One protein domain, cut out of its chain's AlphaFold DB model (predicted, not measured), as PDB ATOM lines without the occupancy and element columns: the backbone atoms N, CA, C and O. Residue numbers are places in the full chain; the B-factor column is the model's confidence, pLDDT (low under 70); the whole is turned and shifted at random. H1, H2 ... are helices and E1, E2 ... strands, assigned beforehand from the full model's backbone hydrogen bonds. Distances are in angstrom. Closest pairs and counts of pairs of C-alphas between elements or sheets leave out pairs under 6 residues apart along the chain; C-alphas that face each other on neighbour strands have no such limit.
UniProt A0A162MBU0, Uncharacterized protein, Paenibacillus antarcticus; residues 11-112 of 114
ATOM      1  N   ARG A  11     175.218 227.351 141.625       94.88
ATOM      2  CA  ARG A  11     173.756 227.508 141.723       94.88
ATOM      3  C   ARG A  11     173.319 227.823 143.146       94.88
ATOM      4  O   ARG A  11     172.403 228.618 143.337       94.88
ATOM      5  N   VAL A  12     173.969 227.216 144.138       95.12
ATOM      6  CA  VAL A  12     173.710 227.494 145.560       95.12
ATOM      7  C   VAL A  12     174.118 228.927 145.893       95.12
ATOM      8  O   VAL A  12     173.348 229.655 146.519       95.12
ATOM      9  N   ILE A  13     175.299 229.349 145.434       94.69
ATOM     10  CA  ILE A  13     175.795 230.714 145.643       94.69
ATOM     11  C   ILE A  13     174.859 231.727 144.973       94.69
ATOM     12  O   ILE A  13     174.429 232.687 145.616       94.69
ATOM     13  N   ASP A  14     174.482 231.492 143.718       92.69
ATOM     14  CA  ASP A  14     173.572 232.348 142.958       92.69
ATOM     15  C   ASP A  14     172.177 232.399 143.589       92.69
ATOM     16  O   ASP A  14     171.549 233.454 143.610       92.69
ATOM     17  N   TYR A  15     171.685 231.292 144.154       91.88
ATOM     18  CA  TYR A  15     170.397 231.268 144.847       91.88
ATOM     19  C   TYR A  15     170.407 232.137 146.112       91.88
ATOM     20  O   TYR A  15     169.461 232.886 146.359       91.88
ATOM     21  N   ILE A  16     171.483 232.066 146.904       90.75
ATOM     22  CA  ILE A  16     171.629 232.822 148.158       90.75
ATOM     23  C   ILE A  16     171.886 234.309 147.893       90.75
ATOM     24  O   ILE A  16     171.359 235.171 148.598       90.75
ATOM     25  N   THR A  17     172.725 234.614 146.901       89.88
ATOM     26  CA  THR A  17     173.169 235.985 146.595       89.88
ATOM     27  C   THR A  17     172.292 236.688 145.557       89.88
ATOM     28  O   THR A  17     172.332 237.914 145.433       89.88
ATOM     29  N   GLY A  18     171.463 235.933 144.835       82.12
ATOM     30  CA  GLY A  18     170.583 236.422 143.786       82.12
ATOM     31  C   GLY A  18     169.536 237.412 144.294       82.12
ATOM     32  O   GLY A  18     168.880 237.221 145.318       82.12
ATOM     33  N   GLY A  19     169.320 238.483 143.526       57.97
ATOM     34  CA  GLY A  19     168.519 239.647 143.930       57.97
ATOM     35  C   GLY A  19     167.030 239.408 144.224       57.97
ATOM     36  O   GLY A  19     166.367 240.340 144.676       57.97
ATOM     37  N   ARG A  20     166.494 238.197 144.000       60.34
ATOM     38  CA  ARG A  20     165.094 237.847 144.314       60.34
ATOM     39  C   ARG A  20     164.874 237.490 145.788       60.34
ATOM     40  O   ARG A  20     163.757 237.625 146.262       60.34
ATOM     41  N   ASN A  21     165.924 237.107 146.518       63.50
ATOM     42  CA  ASN A  21     165.828 236.588 147.883       63.50
ATOM     43  C   ASN A  21     166.829 237.285 148.825       63.50
ATOM     44  O   ASN A  21     167.626 236.646 149.506       63.50
ATOM     45  N   LYS A  22     166.781 238.627 148.895       62.72
ATOM     46  CA  LYS A  22     167.727 239.453 149.687       62.72
ATOM     47  C   LYS A  22     167.851 239.048 151.164       62.72
ATOM     48  O   LYS A  22     168.870 239.336 151.784       62.72
ATOM     49  N   ASN A  23     166.846 238.376 151.721       76.62
ATOM     50  CA  ASN A  23     166.880 237.890 153.098       76.62
ATOM     51  C   ASN A  23     167.761 236.647 153.284       76.62
ATOM     52  O   ASN A  23     168.218 236.421 154.395       76.62
ATOM     53  N   LEU A  24     168.046 235.862 152.240       85.25
ATOM     54  CA  LEU A  24     168.835 234.632 152.367       85.25
ATOM     55  C   LEU A  24     170.322 234.894 152.616       85.25
ATOM     56  O   LEU A  24     170.975 234.127 153.323       85.25
ATOM     57  N   ALA A  25     170.849 235.999 152.089       87.38
ATOM     58  CA  ALA A  25     172.243 236.400 152.264       87.38
ATOM     59  C   ALA A  25     172.604 236.764 153.718       87.38
ATOM     60  O   ALA A  25     173.785 236.859 154.053       87.38
ATOM     61  N   ARG A  26     171.606 236.978 154.592       86.31
ATOM     62  CA  ARG A  26     171.836 237.330 156.002       86.31
ATOM     63  C   ARG A  26     172.231 236.132 156.864       86.31
ATOM     64  O   ARG A  26     172.844 236.344 157.904       86.31
ATOM     65  N   PHE A  27     171.887 234.918 156.432       90.31
ATOM     66  CA  PHE A  27     172.043 233.703 157.225       90.31
ATOM     67  C   PHE A  27     173.408 233.046 157.042       90.31
ATOM     68  O   PHE A  27     174.044 233.136 155.984       90.31
ATOM     69  N   ALA A  28     173.821 232.322 158.074       92.19
ATOM     70  CA  ALA A  28     174.858 231.309 157.981       92.19
ATOM     71  C   ALA A  28     174.217 229.932 157.764       92.19
ATOM     72  O   ALA A  28     173.230 229.573 158.405       92.19
ATOM     73  N   TYR A  29     174.792 229.142 156.863       93.94
ATOM     74  CA  TYR A  29     174.294 227.819 156.502       93.94
ATOM     75  C   TYR A  29     175.270 226.759 156.982       93.94
ATOM     76  O   TYR A  29     176.473 226.861 156.731       93.94
ATOM     77  N   ARG A  30     174.750 225.717 157.632       95.19
ATOM     78  CA  ARG A  30     175.535 224.560 158.066       95.19
ATOM     79  C   ARG A  30     174.957 223.310 157.433       95.19
ATOM     80  O   ARG A  30     173.793 222.988 157.636       95.19
ATOM     81  N   VAL A  31     175.771 222.591 156.671       97.31
ATOM     82  CA  VAL A  31     175.349 221.361 155.997       97.31
ATOM     83  C   VAL A  31     176.022 220.174 156.663       97.31
ATOM     84  O   VAL A  31     177.242 220.155 156.796       97.31
ATOM     85  N   SER A  32     175.242 219.175 157.065       97.50
ATOM     86  CA  SER A  32     175.736 217.886 157.559       97.50
ATOM     87  C   SER A  32     175.276 216.769 156.631       97.50
ATOM     88  O   SER A  32     174.075 216.575 156.446       97.50
ATOM     89  N   VAL A  33     176.225 216.032 156.055       97.12
ATOM     90  CA  VAL A  33     175.958 214.964 155.083       97.12
ATOM     91  C   VAL A  33     176.230 213.601 155.704       97.12
ATOM     92  O   VAL A  33     177.287 213.369 156.290       97.12
ATOM     93  N   TYR A  34     175.283 212.688 155.542       96.12
ATOM     94  CA  TYR A  34     175.342 211.312 156.004       96.12
ATOM     95  C   TYR A  34     175.209 210.362 154.811       96.12
ATOM     96  O   TYR A  34     174.325 210.524 153.971       96.12
ATOM     97  N   LYS A  35     176.057 209.330 154.773       91.94
ATOM     98  CA  LYS A  35     175.971 208.243 153.781       91.94
ATOM     99  C   LYS A  35     174.787 207.298 153.996       91.94
ATOM    100  O   LYS A  35     174.413 206.547 153.098       91.94
ATOM    101  N   ASP A  36     174.263 207.284 155.215       92.56
ATOM    102  CA  ASP A  36     173.198 206.396 155.654       92.56
ATOM    103  C   ASP A  36     171.815 207.026 155.431       92.56
ATOM    104  O   ASP A  36     171.672 208.247 155.309       92.56
ATOM    105  N   ASP A  37     170.791 206.176 155.432       91.44
ATOM    106  CA  ASP A  37     169.391 206.593 155.528       91.44
ATOM    107  C   ASP A  37     169.119 207.237 156.899       91.44
ATOM    108  O   ASP A  37     169.812 206.933 157.883       91.44
ATOM    109  N   LYS A  38     168.093 208.094 156.997       90.56
ATOM    110  CA  LYS A  38     167.783 208.840 158.232       90.56
ATOM    111  C   LYS A  38     167.690 207.941 159.471       90.56
ATOM    112  O   LYS A  38     168.250 208.280 160.507       90.56
ATOM    113  N   ASP A  39     167.010 206.802 159.391       86.75
ATOM    114  CA  ASP A  39     166.788 205.952 160.572       86.75
ATOM    115  C   ASP A  39     168.066 205.234 161.039       86.75
ATOM    116  O   ASP A  39     168.165 204.785 162.181       86.75
ATOM    117  N   ARG A  40     169.087 205.160 160.177       87.88
ATOM    118  CA  ARG A  40     170.373 204.495 160.442       87.88
ATOM    119  C   ARG A  40     171.490 205.459 160.833       87.88
ATOM    120  O   ARG A  40     172.613 205.010 161.087       87.88
ATOM    121  N   SER A  41     171.218 206.761 160.838       85.12
ATOM    122  CA  SER A  41     172.201 207.815 161.097       85.12
ATOM    123  C   SER A  41     172.254 208.260 162.564       85.12
ATOM    124  O   SER A  41     173.165 208.996 162.947       85.12
ATOM    125  N   ILE A  42     171.315 207.802 163.398       85.31
ATOM    126  CA  ILE A  42     171.225 208.174 164.815       85.31
ATOM    127  C   ILE A  42     172.555 207.871 165.521       85.31
ATOM    128  O   ILE A  42     173.066 206.753 165.475       85.31
ATOM    129  N   GLY A  43     173.134 208.892 166.159       83.69
ATOM    130  CA  GLY A  43     174.405 208.789 166.885       83.69
ATOM    131  C   GLY A  43     175.656 208.707 166.002       83.69
ATOM    132  O   GLY A  43     176.769 208.666 166.529       83.69
ATOM    133  N   LYS A  44     175.516 208.716 164.671       89.50
ATOM    134  CA  LYS A  44     176.660 208.749 163.757       89.50
ATOM    135  C   LYS A  44     177.157 210.173 163.552       89.50
ATOM    136  O   LYS A  44     176.408 211.148 163.619       89.50
ATOM    137  N   LYS A  45     178.452 210.290 163.265       93.38
ATOM    138  CA  LYS A  45     179.039 211.543 162.787       93.38
ATOM    139  C   LYS A  45     178.745 211.690 161.288       93.38
ATOM    140  O   LYS A  45     178.777 210.679 160.584       93.38
ATOM    141  N   PRO A  46     178.467 212.910 160.804       95.00
ATOM    142  CA  PRO A  46     178.359 213.154 159.373       95.00
ATOM    143  C   PRO A  46     179.704 212.885 158.690       95.00
ATOM    144  O   PRO A  46     180.765 213.106 159.276       95.00
ATOM    145  N   GLU A  47     179.643 212.407 157.454       96.12
ATOM    146  CA  GLU A  47     180.801 212.171 156.587       96.12
ATOM    147  C   GLU A  47     181.413 213.488 156.110       96.12
ATOM    148  O   GLU A  47     182.629 213.613 155.997       96.12
ATOM    149  N   GLN A  48     180.562 214.486 155.885       96.44
ATOM    150  CA  GLN A  48     180.972 215.808 155.447       96.44
ATOM    151  C   GLN A  48     180.203 216.871 156.223       96.44
ATOM    152  O   GLN A  48     178.998 216.747 156.464       96.44
ATOM    153  N   ARG A  49     180.916 217.930 156.604       96.81
ATOM    154  CA  ARG A  49     180.335 219.155 157.145       96.81
ATOM    155  C   ARG A  49     180.778 220.327 156.297       96.81
ATOM    156  O   ARG A  49     181.962 220.430 155.996       96.81
ATOM    157  N   LEU A  50     179.826 221.178 155.941       96.50
ATOM    158  CA  LEU A  50     180.088 222.428 155.242       96.50
ATOM    159  C   LEU A  50     179.509 223.592 156.033       96.50
ATOM    160  O   LEU A  50     178.479 223.459 156.698       96.50
ATOM    161  N   SER A  51     180.164 224.740 155.964       95.06
ATOM    162  CA  SER A  51     179.675 225.993 156.526       95.06
ATOM    163  C   SER A  51     179.974 227.132 155.566       95.06
ATOM    164  O   SER A  51     181.094 227.251 155.072       95.06
ATOM    165  N   PHE A  52     178.954 227.931 155.260       95.25
ATOM    166  CA  PHE A  52     179.045 229.029 154.299       95.25
ATOM    167  C   PHE A  52     177.987 230.113 154.559       95.25
ATOM    168  O   PHE A  52     177.100 229.961 155.398       95.25
ATOM    169  N   GLY A  53     178.070 231.219 153.821       93.19
ATOM    170  CA  GLY A  53     177.179 232.370 153.946       93.19
ATOM    171  C   GLY A  53     177.717 233.411 154.923       93.19
ATOM    172  O   GLY A  53     178.890 233.794 154.871       93.19
ATOM    173  N   ASN A  54     176.858 233.937 155.790       90.69
ATOM    174  CA  ASN A  54     177.211 235.009 156.717       90.69
ATOM    175  C   ASN A  54     177.820 234.490 158.034       90.69
ATOM    176  O   ASN A  54     177.238 234.644 159.103       90.69
ATOM    177  N   LEU A  55     179.004 233.875 157.958       87.19
ATOM    178  CA  LEU A  55     179.660 233.211 159.098       87.19
ATOM    179  C   LEU A  55     180.148 234.153 160.213       87.19
ATOM    180  O   LEU A  55     180.453 233.686 161.301       87.19
ATOM    181  N   ASN A  56     180.221 235.462 159.960       73.88
ATOM    182  CA  ASN A  56     180.708 236.453 160.930       73.88
ATOM    183  C   ASN A  56     179.668 236.828 162.000       73.88
ATOM    184  O   ASN A  56     179.898 237.762 162.768       73.88
ATOM    185  N   GLN A  57     178.508 236.173 162.018       64.94
ATOM    186  CA  GLN A  57     177.532 236.379 163.076       64.94
ATOM    187  C   GLN A  57     177.905 235.600 164.340       64.94
ATOM    188  O   GLN A  57     178.459 234.506 164.262       64.94
ATOM    189  N   ASP A  58     177.594 236.199 165.488       61.19
ATOM    190  CA  ASP A  58     177.781 235.611 166.814       61.19
ATOM    191  C   ASP A  58     177.079 234.244 166.896       61.19
ATOM    192  O   ASP A  58     175.927 234.139 166.482       61.19
ATOM    193  N   GLU A  59     177.740 233.213 167.439       54.34
ATOM    194  CA  GLU A  59     177.219 231.828 167.525       54.34
ATOM    195  C   GLU A  59     175.877 231.725 168.269       54.34
ATOM    196  O   GLU A  59     175.156 230.735 168.137       54.34
ATOM    197  N   PHE A  60     175.529 232.762 169.033       57.91
ATOM    198  CA  PHE A  60     174.270 232.894 169.759       57.91
ATOM    199  C   PHE A  60     173.144 233.559 168.952       57.91
ATOM    200  O   PHE A  60     172.024 233.680 169.459       57.91
ATOM    201  N   SER A  61     173.395 234.004 167.717       64.88
ATOM    202  CA  SER A  61     172.337 234.519 166.850       64.88
ATOM    203  C   SER A  61     171.422 233.370 166.400       64.88
ATOM    204  O   SER A  61     171.850 232.241 166.180       64.88
ATOM    205  N   CYS A  62     170.119 233.624 166.270       64.88
ATOM    206  CA  CYS A  62     169.181 232.619 165.751       64.88
ATOM    207  C   CYS A  62     169.239 232.497 164.213       64.88
ATOM    208  O   CYS A  62     168.467 231.749 163.622       64.88
ATOM    209  N   ASP A  63     170.158 233.195 163.547       79.81
ATOM    210  CA  ASP A  63     170.196 233.385 162.093       79.81
ATOM    211  C   ASP A  63     170.989 232.280 161.361       79.81
ATOM    212  O   ASP A  63     171.680 232.522 160.363       79.81
ATOM    213  N   TYR A  64     170.865 231.040 161.839       88.56
ATOM    214  CA  TYR A  64     171.441 229.860 161.197       88.56
ATOM    215  C   TYR A  64     170.377 229.029 160.486       88.56
ATOM    216  O   TYR A  64     169.235 228.911 160.938       88.56
ATOM    217  N   VAL A  65     170.783 228.404 159.384       92.44
ATOM    218  CA  VAL A  65     169.998 227.403 158.664       92.44
ATOM    219  C   VAL A  65     170.786 226.098 158.636       92.44
ATOM    220  O   VAL A  65     171.831 225.997 157.989       92.44
ATOM    221  N   ASP A  66     170.269 225.091 159.331       94.31
ATOM    222  CA  ASP A  66     170.846 223.752 159.368       94.31
ATOM    223  C   ASP A  66     170.252 222.890 158.259       94.31
ATOM    224  O   ASP A  66     169.046 222.677 158.193       94.31
ATOM    225  N   ILE A  67     171.097 222.348 157.390       96.31
ATOM    226  CA  ILE A  67     170.706 221.437 156.318       96.31
ATOM    227  C   ILE A  67     171.311 220.072 156.619       96.31
ATOM    228  O   ILE A  67     172.524 219.873 156.580       96.31
ATOM    229  N   THR A  68     170.464 219.099 156.918       96.44
ATOM    230  CA  THR A  68     170.870 217.715 157.136       96.44
ATOM    231  C   THR A  68     170.494 216.870 155.934       96.44
ATOM    232  O   THR A  68     169.324 216.794 155.560       96.44
ATOM    233  N   ILE A  69     171.483 216.216 155.335       96.56
ATOM    234  CA  ILE A  69     171.327 215.421 154.122       96.56
ATOM    235  C   ILE A  69     171.623 213.963 154.455       96.56
ATOM    236  O   ILE A  69     172.731 213.626 154.864       96.56
ATOM    237  N   TYR A  70     170.633 213.108 154.239       95.38
ATOM    238  CA  TYR A  70     170.740 211.655 154.287       95.38
ATOM    239  C   TYR A  70     170.721 211.088 152.867       95.38
ATOM    240  O   TYR A  70     170.543 211.809 151.876       95.38
ATOM    241  N   ARG A  71     170.884 209.772 152.752       92.44
ATOM    242  CA  ARG A  71     170.728 209.082 151.469       92.44
ATOM    243  C   ARG A  71     169.305 209.195 150.911       92.44
ATOM    244  O   ARG A  71     169.144 209.357 149.705       92.44
ATOM    245  N   ASP A  72     168.308 209.131 151.780       94.00
ATOM    246  CA  ASP A  72     166.881 209.017 151.467       94.00
ATOM    247  C   ASP A  72     166.088 210.304 151.735       94.00
ATOM    248  O   ASP A  72     164.867 210.335 151.570       94.00
ATOM    249  N   LYS A  73     166.745 211.376 152.198       94.56
ATOM    250  CA  LYS A  73     166.046 212.541 152.745       94.56
ATOM    251  C   LYS A  73     166.915 213.784 152.859       94.56
ATOM    252  O   LYS A  73     168.105 213.692 153.150       94.56
ATOM    253  N   VAL A  74     166.282 214.951 152.763       95.38
ATOM    254  CA  VAL A  74     166.844 216.221 153.240       95.38
ATOM    255  C   VAL A  74     165.958 216.808 154.329       95.38
ATOM    256  O   VAL A  74     164.732 216.707 154.277       95.38
ATOM    257  N   ASN A  75     166.584 217.413 155.331       95.00
ATOM    258  CA  ASN A  75     165.932 218.272 156.304       95.00
ATOM    259  C   ASN A  75     166.612 219.640 156.302       95.00
ATOM    260  O   ASN A  75     167.827 219.702 156.453       95.00
ATOM    261  N   LEU A  76     165.843 220.713 156.170       95.06
ATOM    262  CA  LEU A  76     166.301 222.082 156.352       95.06
ATOM    263  C   LEU A  76     165.591 222.679 157.568       95.06
ATOM    264  O   LEU A  76     164.367 222.662 157.657       95.06
ATOM    265  N   HIS A  77     166.362 223.206 158.508       93.50
ATOM    266  CA  HIS A  77     165.887 223.789 159.755       93.50
ATOM    267  C   HIS A  77     166.417 225.221 159.891       93.50
ATOM    268  O   HIS A  77     167.583 225.416 160.232       93.50
ATOM    269  N   PRO A  78     165.586 226.240 159.622       90.12
ATOM    270  CA  PRO A  78     165.916 227.622 159.929       90.12
ATOM    271  C   PRO A  78     165.703 227.837 161.429       90.12
ATOM    272  O   PRO A  78     164.574 227.813 161.917       90.12
ATOM    273  N   VAL A  79     166.786 228.026 162.179       86.06
ATOM    274  CA  VAL A  79     166.753 228.059 163.651       86.06
ATOM    275  C   VAL A  79     165.897 229.222 164.171       86.06
ATOM    276  O   VAL A  79     165.147 229.057 165.133       86.06
ATOM    277  N   PHE A  80     165.923 230.372 163.492       83.00
ATOM    278  CA  PHE A  80     165.101 231.547 163.813       83.00
ATOM    279  C   PHE A  80     163.594 231.318 163.662       83.00
ATOM    280  O   PHE A  80     162.809 232.075 164.228       83.00
ATOM    281  N   GLU A  81     163.166 230.288 162.932       82.38
ATOM    282  CA  GLU A  81     161.752 229.914 162.823       82.38
ATOM    283  C   GLU A  81     161.309 228.947 163.937       82.38
ATOM    284  O   GLU A  81     160.187 228.431 163.932       82.38
ATOM    285  N   GLY A  82     162.179 228.683 164.916       78.62
ATOM    286  CA  GLY A  82     161.887 227.811 166.045       78.62
ATOM    287  C   GLY A  82     161.790 226.346 165.621       78.62
ATOM    288  O   GLY A  82     162.750 225.772 165.122       78.62
ATOM    289  N   ALA A  83     160.641 225.705 165.855       71.75
ATOM    290  CA  ALA A  83     160.466 224.262 165.652       71.75
ATOM    291  C   ALA A  83     160.208 223.846 164.187       71.75
ATOM    292  O   ALA A  83     160.056 222.650 163.904       71.75
ATOM    293  N   ARG A  84     160.114 224.800 163.251       85.19
ATOM    294  CA  ARG A  84     159.729 224.501 161.870       85.19
ATOM    295  C   ARG A  84     160.863 223.801 161.124       85.19
ATOM    296  O   ARG A  84     161.975 224.301 161.030       85.19
ATOM    297  N   ASN A  85     160.556 222.624 160.589       89.19
ATOM    298  CA  ASN A  85     161.481 221.812 159.810       89.19
ATOM    299  C   ASN A  85     160.909 221.580 158.413       89.19
ATOM    300  O   ASN A  85     159.748 221.196 158.258       89.19
ATOM    301  N   TYR A  86     161.752 221.764 157.409       91.25
ATOM    302  CA  TYR A  86     161.442 221.604 155.997       91.25
ATOM    303  C   TYR A  86     162.086 220.318 155.514       91.25
ATOM    304  O   TYR A  86     163.253 220.257 155.136       91.25
ATOM    305  N   THR A  87     161.309 219.252 155.615       91.88
ATOM    306  CA  THR A  87     161.759 217.888 155.379       91.88
ATOM    307  C   THR A  87     161.119 217.349 154.109       91.88
ATOM    308  O   THR A  87     159.908 217.477 153.941       91.88
ATOM    309  N   ASP A  88     161.905 216.675 153.270       93.62
ATOM    310  CA  ASP A  88     161.369 215.937 152.126       93.62
ATOM    311  C   ASP A  88     162.227 214.714 151.762       93.62
ATOM    312  O   ASP A  88     163.425 214.658 152.061       93.62
ATOM    313  N   GLY A  89     161.591 213.712 151.158       93.56
ATOM    314  CA  GLY A  89     162.227 212.477 150.714       93.56
ATOM    315  C   GLY A  89     163.061 212.680 149.450       93.56
ATOM    316  O   GLY A  89     162.684 213.427 148.549       93.56
ATOM    317  N   ILE A  90     164.193 211.983 149.378       91.25
ATOM    318  CA  ILE A  90     164.978 211.819 148.155       91.25
ATOM    319  C   ILE A  90     164.691 210.423 147.604       91.25
ATOM    320  O   ILE A  90     164.815 209.429 148.319       91.25
ATOM    321  N   ASP A  91     164.375 210.339 146.313       88.94
ATOM    322  CA  ASP A  91     164.370 209.060 145.606       88.94
ATOM    323  C   ASP A  91     165.794 208.491 145.554       88.94
ATOM    324  O   ASP A  91     166.665 209.009 144.851       88.94
ATOM    325  N   CYS A  92     166.026 207.406 146.290       83.25
ATOM    326  CA  CYS A  92     167.326 206.754 146.386       83.25
ATOM    327  C   CYS A  92     167.810 206.130 145.067       83.25
ATOM    328  O   CYS A  92     168.981 205.755 144.977       83.25
ATOM    329  N   ASN A  93     166.936 206.004 144.063       85.50
ATOM    330  CA  ASN A  93     167.294 205.538 142.724       85.50
ATOM    331  C   ASN A  93     167.823 206.671 141.837       85.50
ATOM    332  O   ASN A  93     168.449 206.414 140.809       85.50
ATOM    333  N   LYS A  94     167.598 207.930 142.230       88.00
ATOM    334  CA  LYS A  94     168.080 209.099 141.505       88.00
ATOM    335  C   LYS A  94     169.455 209.505 142.024       88.00
ATOM    336  O   LYS A  94     169.630 209.852 143.190       88.00
ATOM    337  N   VAL A  95     170.439 209.534 141.129       87.62
ATOM    338  CA  VAL A  95     171.751 210.110 141.442       87.62
ATOM    339  C   VAL A  95     171.603 211.630 141.513       87.62
ATOM    340  O   VAL A  95     171.243 212.271 140.528       87.62
ATOM    341  N   MET A  96     171.856 212.202 142.691       92.94
ATOM    342  CA  MET A  96     171.837 213.647 142.933       92.94
ATOM    343  C   MET A  96     173.192 214.098 143.465       92.94
ATOM    344  O   MET A  96     173.716 213.493 144.406       92.94
ATOM    345  N   SER A  97     173.725 215.181 142.896       95.56
ATOM    346  CA  SER A  97     174.915 215.838 143.439       95.56
ATOM    347  C   SER A  97     174.613 216.481 144.797       95.56
ATOM    348  O   SER A  97     173.453 216.694 145.160       95.56
ATOM    349  N   LEU A  98     175.652 216.815 145.566       96.12
ATOM    350  CA  LEU A  98     175.468 217.540 146.826       96.12
ATOM    351  C   LEU A  98     174.806 218.907 146.596       96.12
ATOM    352  O   LEU A  98     173.889 219.273 147.330       96.12
ATOM    353  N   GLU A  99     175.207 219.609 145.535       97.38
ATOM    354  CA  GLU A  99     174.589 220.872 145.135       97.38
ATOM    355  C   GLU A  99     173.090 220.698 144.833       97.38
ATOM    356  O   GLU A  99     172.276 221.476 145.327       97.38
ATOM    357  N   ASP A 100     172.690 219.638 144.114       96.25
ATOM    358  CA  ASP A 100     171.270 219.356 143.844       96.25
ATOM    359  C   ASP A 100     170.476 219.102 145.126       96.25
ATOM    360  O   ASP A 100     169.327 219.529 145.232       96.25
ATOM    361  N   LYS A 101     171.064 218.402 146.102       96.38
ATOM    362  CA  LYS A 101     170.403 218.114 147.382       96.38
ATOM    363  C   LYS A 101     170.216 219.380 148.220       96.38
ATOM    364  O   LYS A 101     169.157 219.548 148.822       96.38
ATOM    365  N   ILE A 102     171.196 220.287 148.225       96.12
ATOM    366  CA  ILE A 102     171.080 221.595 148.892       96.12
ATOM    367  C   ILE A 102     170.015 222.452 148.192       96.12
ATOM    368  O   ILE A 102     169.118 222.974 148.850       96.12
ATOM    369  N   MET A 103     170.050 222.530 146.858       95.19
ATOM    370  CA  MET A 103     169.041 223.257 146.078       95.19
ATOM    371  C   MET A 103     167.634 222.686 146.272       95.19
ATOM    372  O   MET A 103     166.667 223.438 146.359       95.19
ATOM    373  N   PHE A 104     167.501 221.363 146.380       94.44
ATOM    374  CA  PHE A 104     166.233 220.712 146.694       94.44
ATOM    375  C   PHE A 104     165.693 221.155 148.060       94.44
ATOM    376  O   PHE A 104     164.515 221.495 148.163       94.44
ATOM    377  N   ALA A 105     166.558 221.236 149.075       93.88
ATOM    378  CA  ALA A 105     166.216 221.767 150.394       93.88
ATOM    379  C   ALA A 105     165.682 223.206 150.312       93.88
ATOM    380  O   ALA A 105     164.631 223.518 150.871       93.88
ATOM    381  N   PHE A 106     166.379 224.073 149.574       92.56
ATOM    382  CA  PHE A 106     165.986 225.470 149.399       92.56
ATOM    383  C   PHE A 106     164.670 225.639 148.649       92.56
ATOM    384  O   PHE A 106     163.809 226.381 149.109       92.56
ATOM    385  N   ASN A 107     164.473 224.909 147.552       90.31
ATOM    386  CA  ASN A 107     163.217 224.949 146.804       90.31
ATOM    387  C   ASN A 107     162.032 224.504 147.667       90.31
ATOM    388  O   ASN A 107     160.935 225.049 147.552       90.31
ATOM    389  N   LYS A 108     162.251 223.520 148.549       89.50
ATOM    390  CA  LYS A 108     161.232 223.090 149.506       89.50
ATOM    391  C   LYS A 108     160.952 224.144 150.551       89.50
ATOM    392  O   LYS A 108     159.799 224.318 150.909       89.50
ATOM    393  N   TRP A 109     161.970 224.844 151.029       89.31
ATOM    394  CA  TRP A 109     161.782 225.935 151.971       89.31
ATOM    395  C   TRP A 109     160.995 227.096 151.350       89.31
ATOM    396  O   TRP A 109     160.013 227.543 151.943       89.31
ATOM    397  N   SER A 110     161.348 227.521 150.132       84.88
ATOM    398  CA  SER A 110     160.662 228.620 149.444       84.88
ATOM    399  C   SER A 110     159.199 228.309 149.129       84.88
ATOM    400  O   SER A 110     158.360 229.183 149.296       84.88
ATOM    401  N   SER A 111     158.860 227.059 148.787       83.88
ATOM    402  CA  SER A 111     157.477 226.684 148.452       83.88
ATOM    403  C   SER A 111     156.475 226.778 149.612       83.88
ATOM    404  O   SER A 111     155.292 226.557 149.396       83.88
ATOM    405  N   TYR A 112     156.918 227.026 150.850       77.31
ATOM    406  CA  TYR A 112     156.013 227.302 151.979       77.31
ATOM    407  C   TYR A 112     155.703 228.791 152.166       77.31
ATOM    408  O   TYR A 112     154.910 229.126 153.048       77.31
TER     409      TYR A 112
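AT A GLANCE: This is residues 11 to 112 of the 114 residues of an uncharacterized protein of Paenibacillus antarcticus (UniProt A0A162MBU0). A twisted sheet of five strands has the helix H2 slantwise over one face, and the short helix H1 sits beside the first half of H2, touching its residues 99 to 103. The opposite face has no named helix, and the long loop of residues 34 to 47 joins E1 to E2. The 102 printed residues hold two named helices and five named strands, in the order H1 E1 E2 E3 E4 E5 H2; the sheet's order is E2 E1 E3 E4 E5, mixed. The class is mixed, helices and strands, with under half of the residues in named elements. The whole is compact and rounded, with a radius of gyration of the C-alphas of 13.4 A and spans of 34 by 27 by 23 A.

HOW THE PARTS SIT: In the sheet, E1, residues 28 to 33, and E3, residues 64 to 69, are parallel neighbours at 16 degrees, with N 32 and O 67 2.8 A apart. On the other side of E1 is the edge strand E2, residues 48 to 53, antiparallel at 165 degrees; E1 and E2 form a hairpin, with N 31 and O 50 2.8 A apart. E3, E4, residues 73 to 78, and E5, residues 86 to 89, make a meander, each strand the antiparallel neighbour of the one before. N 68 and O 75 are 2.7 A apart in the hairpin of E3 and E4, and N 76 and O 86 are 2.8 A apart in that of E4 and E5. H2, residues 98 to 110, is on the sheet at a height of 8.5 A, two layers with the helix on one face. It lies over E4, and only just over E3 and E5 with 3 C-alphas each, at 54 degrees to E4 on the local plane. The closest C-alphas of H2 and E4 are those of Ala 105 and Leu 76, 6.0 A. H1, residues 11 to 17, touches H2 at a steep tilt of 45 degrees, the same way, with the C-alphas of Val 12 and Met 103 closest at 6.3 A. H1 is only just not on the sheet, with 4 pairs of C-alphas within 10 A. In H1 and H2 every O i to N i+4 pair is within hydrogen-bond range.

IN THESE COORDINATES: H1 begins at C-alpha 11, (173.756, 227.508, 141.723), and measures 9.8 A. E1 measures 16.6 A, E2 17.1 A, E3 16.1 A, E4 16.7 A and E5 10.6 A. H2, 18.7 A, ends at C-alpha 110, (160.662, 228.620, 149.444).

THE WHOLE: The two C-alphas farthest apart are those of Asp 58 and Asn 93, 39.9 A. The printed part has no cut. The link from E1 to E2 is long, and that from E3 to E4 is tight. The mean pLDDT of the printed part is 87.8; residues 19 to 22 and 57 to 62 are under 70.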